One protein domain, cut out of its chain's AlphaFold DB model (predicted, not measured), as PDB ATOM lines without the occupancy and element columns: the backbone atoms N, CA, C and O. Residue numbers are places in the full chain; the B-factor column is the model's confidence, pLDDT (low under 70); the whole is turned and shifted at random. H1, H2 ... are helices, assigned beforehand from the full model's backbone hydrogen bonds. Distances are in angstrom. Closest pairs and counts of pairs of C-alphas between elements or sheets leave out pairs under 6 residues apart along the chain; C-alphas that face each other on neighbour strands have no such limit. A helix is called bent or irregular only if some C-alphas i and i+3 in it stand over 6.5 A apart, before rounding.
ATOM      1  N   PRO A  52     302.534 349.597 117.918       84.38
ATOM      2  CA  PRO A  52     302.141 349.973 119.269       84.38
ATOM      3  C   PRO A  52     302.818 351.280 119.697       84.38
ATOM      4  O   PRO A  52     304.037 351.390 119.680       84.38
ATOM      5  N   ILE A  53     302.040 352.255 120.183       86.56
ATOM      6  CA  ILE A  53     302.577 353.571 120.587       86.56
ATOM      7  C   ILE A  53     303.722 353.478 121.608       86.56
ATOM      8  O   ILE A  53     304.621 354.310 121.626       86.56
ATOM      9  N   VAL A  54     303.679 352.451 122.459       89.31
ATOM     10  CA  VAL A  54     304.636 352.218 123.544       89.31
ATOM     11  C   VAL A  54     306.033 351.868 123.048       89.31
ATOM     12  O   VAL A  54     306.984 352.023 123.807       89.31
ATOM     13  N   ASP A  55     306.168 351.449 121.790       89.31
ATOM     14  CA  ASP A  55     307.466 351.154 121.178       89.31
ATOM     15  C   ASP A  55     308.217 352.433 120.785       89.31
ATOM     16  O   ASP A  55     309.435 352.418 120.636       89.31
ATOM     17  N   HIS A  56     307.509 353.564 120.706       87.31
ATOM     18  CA  HIS A  56     308.071 354.877 120.379       87.31
ATOM     19  C   HIS A  56     308.256 355.782 121.603       87.31
ATOM     20  O   HIS A  56     308.591 356.957 121.457       87.31
ATOM     21  N   ILE A  57     308.013 355.269 122.812       87.69
ATOM     22  CA  ILE A  57     308.098 356.044 124.051       87.69
ATOM     23  C   ILE A  57     309.258 355.521 124.885       87.69
ATOM     24  O   ILE A  57     309.219 354.398 125.387       87.69
ATOM     25  N   GLU A  58     310.266 356.368 125.098       89.75
ATOM     26  CA  GLU A  58     311.508 355.962 125.765       89.75
ATOM     27  C   GLU A  58     311.263 355.407 127.178       89.75
ATOM     28  O   GLU A  58     311.823 354.381 127.556       89.75
ATOM     29  N   SER A  59     310.347 356.009 127.944       89.25
ATOM     30  CA  SER A  59     310.001 355.528 129.291       89.25
ATOM     31  C   SER A  59     309.279 354.174 129.296       89.25
ATOM     32  O   SER A  59     309.310 353.464 130.302       89.25
ATOM     33  N   CYS A  60     308.648 353.781 128.186       91.75
ATOM     34  CA  CYS A  60     307.980 352.491 128.052       91.75
ATOM     35  C   CYS A  60     308.940 351.365 127.656       91.75
ATOM     36  O   CYS A  60     308.654 350.209 127.962       91.75
ATOM     37  N   LYS A  61     310.081 351.676 127.030       91.75
ATOM     38  CA  LYS A  61     311.051 350.700 126.503       91.75
ATOM     39  C   LYS A  61     311.516 349.672 127.539       91.75
ATOM     40  O   LYS A  61     311.634 348.491 127.223       91.75
ATOM     41  N   TYR A  62     311.712 350.115 128.780       90.50
ATOM     42  CA  TYR A  62     312.167 349.290 129.908       90.50
ATOM     43  C   TYR A  62     311.025 348.855 130.841       90.50
ATOM     44  O   TYR A  62     311.262 348.431 131.968       90.50
ATOM     45  N   CYS A  63     309.770 349.007 130.410       91.56
ATOM     46  CA  CYS A  63     308.601 348.630 131.191       91.56
ATOM     47  C   CYS A  63     308.086 347.252 130.749       91.56
ATOM     48  O   CYS A  63     307.650 347.078 129.606       91.56
ATOM     49  N   ASP A  64     308.084 346.287 131.670       91.56
ATOM     50  CA  ASP A  64     307.683 344.898 131.392       91.56
ATOM     51  C   ASP A  64     306.192 344.766 131.053       91.56
ATOM     52  O   ASP A  64     305.781 343.854 130.341       91.56
ATOM     53  N   ILE A  65     305.366 345.707 131.515       92.56
ATOM     54  CA  ILE A  65     303.917 345.703 131.271       92.56
ATOM     55  C   ILE A  65     303.492 346.544 130.054       92.56
ATOM     56  O   ILE A  65     302.294 346.725 129.831       92.56
ATOM     57  N   ARG A  66     304.433 347.089 129.259       92.19
ATOM     58  CA  ARG A  66     304.138 348.115 128.231       92.19
ATOM     59  C   ARG A  66     303.059 347.715 127.219       92.19
ATOM     60  O   ARG A  66     302.251 348.540 126.803       92.19
ATOM     61  N   TYR A  67     302.992 346.441 126.844       91.25
ATOM     62  CA  TYR A  67     302.002 345.963 125.874       91.25
ATOM     63  C   TYR A  67     300.642 345.616 126.484       91.25
ATOM     64  O   TYR A  67     299.707 345.338 125.736       91.25
ATOM     65  N   PHE A  68     300.532 345.640 127.812       90.38
ATOM     66  CA  PHE A  68     299.303 345.362 128.550       90.38
ATOM     67  C   PHE A  68     298.614 346.638 129.042       90.38
ATOM     68  O   PHE A  68     297.418 346.618 129.309       90.38
ATOM     69  N   CYS A  69     299.348 347.752 129.159       89.62
ATOM     70  CA  CYS A  69     298.789 349.027 129.617       89.62
ATOM     71  C   CYS A  69     298.224 349.912 128.493       89.62
ATOM     72  O   CYS A  69     297.466 350.839 128.776       89.62
ATOM     73  N   CYS A  70     298.587 349.660 127.231       87.81
ATOM     74  CA  CYS A  70     298.082 350.425 126.093       87.81
ATOM     75  C   CYS A  70     296.700 349.932 125.635       87.81
ATOM     76  O   CYS A  70     296.332 348.775 125.822       87.81
ATOM     77  N   ASN A  71     295.918 350.823 125.022       88.31
ATOM     78  CA  ASN A  71     294.615 350.462 124.470       88.31
ATOM     79  C   ASN A  71     294.777 349.678 123.167       88.31
ATOM     80  O   ASN A  71     295.650 349.973 122.350       88.31
ATOM     81  N   ILE A  72     293.838 348.770 122.896       87.12
ATOM     82  CA  ILE A  72     293.740 348.077 121.600       87.12
ATOM     83  C   ILE A  72     293.415 349.025 120.434       87.12
ATOM     84  O   ILE A  72     293.549 348.642 119.274       87.12
ATOM     85  N   CYS A  73     292.961 350.247 120.728       89.06
ATOM     86  CA  CYS A  73     292.632 351.269 119.745       89.06
ATOM     87  C   CYS A  73     293.775 352.294 119.628       89.06
ATOM     88  O   CYS A  73     293.989 353.083 120.555       89.06
ATOM     89  N   PRO A  74     294.491 352.343 118.489       87.88
ATOM     90  CA  PRO A  74     295.603 353.272 118.309       87.88
ATOM     91  C   PRO A  74     295.198 354.750 118.368       87.88
ATOM     92  O   PRO A  74     296.011 355.571 118.781       87.88
ATOM     93  N   SER A  75     293.957 355.115 118.016       89.00
ATOM     94  CA  SER A  75     293.511 356.517 118.096       89.00
ATOM     95  C   SER A  75     293.351 356.983 119.544       89.00
ATOM     96  O   SER A  75     293.734 358.103 119.871       89.00
ATOM     97  N   VAL A  76     292.867 356.104 120.431       90.44
ATOM     98  CA  VAL A  76     292.790 356.372 121.875       90.44
ATOM     99  C   VAL A  76     294.189 356.580 122.437       90.44
ATOM    100  O   VAL A  76     294.434 357.568 123.123       90.44
ATOM    101  N   ASN A  77     295.124 355.695 122.085       89.56
ATOM    102  CA  ASN A  77     296.524 355.841 122.465       89.56
ATOM    103  C   ASN A  77     297.090 357.188 121.983       89.56
ATOM    104  O   ASN A  77     297.509 358.001 122.797       89.56
ATOM    105  N   LEU A  78     297.030 357.494 120.686       87.75
ATOM    106  CA  LEU A  78     297.539 358.767 120.161       87.75
ATOM    107  C   LEU A  78     296.885 359.993 120.806       87.75
ATOM    108  O   LEU A  78     297.546 361.012 120.978       87.75
ATOM    109  N   SER A  79     295.606 359.919 121.175       88.94
ATOM    110  CA  SER A  79     294.936 361.008 121.887       88.94
ATOM    111  C   SER A  79     295.443 361.166 123.323       88.94
ATOM    112  O   SER A  79     295.692 362.289 123.755       88.94
ATOM    113  N   LEU A  80     295.595 360.067 124.067       88.38
ATOM    114  CA  LEU A  80     296.052 360.084 125.461       88.38
ATOM    115  C   LEU A  80     297.509 360.535 125.571       88.38
ATOM    116  O   LEU A  80     297.842 361.382 126.398       88.38
ATOM    117  N   TYR A  81     298.367 359.996 124.707       84.38
ATOM    118  CA  TYR A  81     299.807 360.219 124.763       84.38
ATOM    119  C   TYR A  81     300.252 361.602 124.267       84.38
ATOM    120  O   TYR A  81     301.410 361.962 124.442       84.38
ATOM    121  N   LYS A  82     299.328 362.436 123.764       84.44
ATOM    122  CA  LYS A  82     299.560 363.879 123.563       84.44
ATOM    123  C   LYS A  82     299.714 364.657 124.873       84.44
ATOM    124  O   LYS A  82     300.164 365.799 124.843       84.44
ATOM    125  N   ASN A  83     299.314 364.085 126.012       88.25
ATOM    126  CA  ASN A  83     299.408 364.732 127.315       88.25
ATOM    127  C   ASN A  83     300.206 363.869 128.298       88.25
ATOM    128  O   ASN A  83     299.669 362.982 128.964       88.25
ATOM    129  N   GLU A  84     301.489 364.188 128.435       86.38
ATOM    130  CA  GLU A  84     302.421 363.465 129.301       86.38
ATOM    131  C   GLU A  84     301.964 363.399 130.767       86.38
ATOM    132  O   GLU A  84     302.174 362.387 131.434       86.38
ATOM    133  N   LYS A  85     301.281 364.436 131.279       89.44
ATOM    134  CA  LYS A  85     300.776 364.450 132.665       89.44
ATOM    135  C   LYS A  85     299.674 363.414 132.874       89.44
ATOM    136  O   LYS A  85     299.654 362.733 133.903       89.44
ATOM    137  N   ILE A  86     298.771 363.281 131.900       87.12
ATOM    138  CA  ILE A  86     297.715 362.260 131.926       87.12
ATOM    139  C   ILE A  86     298.346 360.870 131.842       87.12
ATOM    140  O   ILE A  86     298.034 360.017 132.671       87.12
ATOM    141  N   VAL A  87     299.279 360.660 130.907       88.56
ATOM    142  CA  VAL A  87     299.992 359.380 130.759       88.56
ATOM    143  C   VAL A  87     300.690 358.986 132.053       88.56
ATOM    144  O   VAL A  87     300.520 357.859 132.511       88.56
ATOM    145  N   LYS A  88     301.430 359.910 132.673       90.00
ATOM    146  CA  LYS A  88     302.120 359.660 133.940       90.00
ATOM    147  C   LYS A  88     301.137 359.264 135.041       90.00
ATOM    148  O   LYS A  88     301.333 358.245 135.688       90.00
ATOM    149  N   THR A  89     300.030 359.994 135.173       90.38
ATOM    150  CA  THR A  89     298.984 359.690 136.164       90.38
ATOM    151  C   THR A  89     298.385 358.294 135.963       90.38
ATOM    152  O   THR A  89     298.152 357.574 136.931       90.38
ATOM    153  N   ILE A  90     298.122 357.901 134.712       88.19
ATOM    154  CA  ILE A  90     297.613 356.562 134.376       88.19
ATOM    155  C   ILE A  90     298.668 355.497 134.689       88.19
ATOM    156  O   ILE A  90     298.342 354.465 135.273       88.19
ATOM    157  N   CYS A  91     299.926 355.750 134.322       92.06
ATOM    158  CA  CYS A  91     301.042 354.847 134.574       92.06
ATOM    159  C   CYS A  91     301.207 354.588 136.077       92.06
ATOM    160  O   CYS A  91     301.180 353.435 136.498       92.06
ATOM    161  N   ASP A  92     301.268 355.645 136.890       90.62
ATOM    162  CA  ASP A  92     301.465 355.555 138.340       90.62
ATOM    163  C   ASP A  92     300.331 354.775 139.027       90.62
ATOM    164  O   ASP A  92     300.580 353.963 139.918       90.62
ATOM    165  N   LYS A  93     299.082 354.962 138.576       88.50
ATOM    166  CA  LYS A  93     297.913 354.245 139.114       88.50
ATOM    167  C   LYS A  93     297.874 352.773 138.714       88.50
ATOM    168  O   LYS A  93     297.517 351.922 139.527       88.50
ATOM    169  N   ASN A  94     298.201 352.470 137.461       90.50
ATOM    170  CA  ASN A  94     297.942 351.147 136.898       90.50
ATOM    171  C   ASN A  94     299.144 350.211 136.996       90.50
ATOM    172  O   ASN A  94     298.951 348.998 136.984       90.50
ATOM    173  N   LYS A  95     300.371 350.740 137.087       91.88
ATOM    174  CA  LYS A  95     301.592 349.936 136.970       91.88
ATOM    175  C   LYS A  95     301.665 348.833 138.019       91.88
ATOM    176  O   LYS A  95     301.751 347.670 137.640       91.88
ATOM    177  N   LYS A  96     301.534 349.180 139.304       90.19
ATOM    178  CA  LYS A  96     301.587 348.202 140.404       90.19
ATOM    179  C   LYS A  96     300.499 347.134 140.257       90.19
ATOM    180  O   LYS A  96     300.768 345.947 140.371       90.19
ATOM    181  N   THR A  97     299.279 347.554 139.931       92.06
ATOM    182  CA  THR A  97     298.144 346.647 139.715       92.06
ATOM    183  C   THR A  97     298.408 345.666 138.573       92.06
ATOM    184  O   THR A  97     298.212 344.466 138.737       92.06
ATOM    185  N   LEU A  98     298.884 346.155 137.426       93.12
ATOM    186  CA  LEU A  98     299.177 345.320 136.263       93.12
ATOM    187  C   LEU A  98     300.371 344.394 136.508       93.12
ATOM    188  O   LEU A  98     300.313 343.231 136.130       93.12
ATOM    189  N   GLU A  99     301.425 344.866 137.172       92.38
ATOM    190  CA  GLU A  99     302.561 344.022 137.552       92.38
ATOM    191  C   GLU A  99     302.132 342.883 138.484       92.38
ATOM    192  O   GLU A  99     302.551 341.744 138.281       92.38
ATOM    193  N   ASN A 100     301.250 343.158 139.450       90.75
ATOM    194  CA  ASN A 100     300.702 342.129 140.332       90.75
ATOM    195  C   ASN A 100     299.858 341.107 139.553       90.75
ATOM    196  O   ASN A 100     300.028 339.911 139.750       90.75
ATOM    197  N   ILE A 101     298.964 341.561 138.664       92.69
ATOM    198  CA  ILE A 101     298.064 340.677 137.898       92.69
ATOM    199  C   ILE A 101     298.840 339.809 136.902       92.69
ATOM    200  O   ILE A 101     298.563 338.622 136.769       92.69
ATOM    201  N   ILE A 102     299.779 340.403 136.165       91.38
ATOM    202  CA  ILE A 102     300.453 339.736 135.043       91.38
ATOM    203  C   ILE A 102     301.601 338.864 135.551       91.38
ATOM    204  O   ILE A 102     301.803 337.756 135.058       91.38
ATOM    205  N   TRP A 103     302.360 339.359 136.532       89.00
ATOM    206  CA  TRP A 103     303.593 338.714 136.983       89.00
ATOM    207  C   TRP A 103     303.474 338.037 138.342       89.00
ATOM    208  O   TRP A 103     304.469 337.492 138.813       89.00
ATOM    209  N   ASN A 104     302.303 338.080 138.988       84.12
ATOM    210  CA  ASN A 104     302.113 337.601 140.360       84.12
ATOM    211  C   ASN A 104     303.177 338.145 141.326       84.12
ATOM    212  O   ASN A 104     303.549 337.463 142.277       84.12
ATOM    213  N   LYS A 105     303.703 339.356 141.083       67.75
ATOM    214  CA  LYS A 105     304.648 339.999 142.000       67.75
ATOM    215  C   LYS A 105     303.850 340.415 143.241       67.75
ATOM    216  O   LYS A 105     302.989 341.283 143.118       67.75
ATOM    217  N   PRO A 106     304.049 339.798 144.419       57.91
ATOM    218  CA  PRO A 106     303.380 340.270 145.616       57.91
ATOM    219  C   PRO A 106     303.879 341.684 145.914       57.91
ATOM    220  O   PRO A 106     305.057 341.998 145.740       57.91
ATOM    221  N   SER A 107     302.955 342.555 146.312       57.28
ATOM    222  CA  SER A 107     303.285 343.915 146.720       57.28
ATOM    223  C   SER A 107     304.153 343.858 147.972       57.28
ATOM    224  O   SER A 107     303.635 343.553 149.041       57.28
ATOM    225  N   ILE A 108     305.454 344.108 147.808       56.53
ATOM    226  CA  ILE A 108     306.371 344.406 148.914       56.53
ATOM    227  C   ILE A 108     305.951 345.741 149.540       56.53
ATOM    228  O   ILE A 108     305.529 346.648 148.770       56.53
TER     229      ILE A 108
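Overview. This is residues 52 to 108 of the 108 residues of an uncharacterized protein of Parvimonas sp. KA00067 (UniProt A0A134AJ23). A long, bent helix, H5, makes one side of a loosely joined, elongated frame, with H4 at a corner near its first arm. The three short helices H1, H2 and H3 form the opposite side, and H3 comes near both arms of H5 from the inner side of the bend. The printed part has 57 residues with five named helices, H1 to H5 in chain order, and no named strand; the class is all helix. It is compact, with a radius of gyration of the C-alphas of 11.5 A and spans of 33 by 20 by 19 A.

Arrangement. H5, residues 84 to 103, is one helix by its hydrogen bonds but bent: C-alphas 93 and 96 are 7.2 A apart. Its arms H5a, residues 84 to 93, and H5b, residues 96 to 103, stand at a steep tilt of 64 degrees. H4, residues 74 to 80, is close to but not clearly touching H5a, about perpendicular at 82 degrees; the closest C-alphas, of Leu 80 and Val 87, are 6.6 A apart. H3, residues 66 to 69, is close to but not clearly touching H5b; the closest C-alphas, of Cys 69 and Leu 98, are 7.6 A apart. H1, residues 53 to 56, only just touches H4, with 3 pairs of C-alphas within 8 A, the closest those of Ile 53 and Asn 77 at 6.7 A. H2, residues 58 to 61, touches H1 only at the corner, and only just, with 3 such pairs; the closest C-alphas, of Val 54 and Cys 60, are 5.6 A apart. H3 and H4 are apart. In H4, H5a and H5b every O i to N i+4 pair is within hydrogen-bond range; H1, H2 and H3 are too short for one.

Along the chain. H1 begins at C-alpha 53, (302.577, 353.571, 120.587). H4 is 9.9 A long from first to last C-alpha, H5a 14.2 A and H5b 10.3 A, ending at C-alpha 103, (303.593, 338.714, 136.983). H1, H2 and H3 measure 5.7, 5.3 and 5.6 A.

Size, cuts and confidence. The C-alphas farthest apart, of Ser 75 and Ile 108, are 35.5 A apart. The printed part has no cut, and its four links between helices are tight. Mean pLDDT of the printed part is 87.3; residues 105 to 108 are under 70.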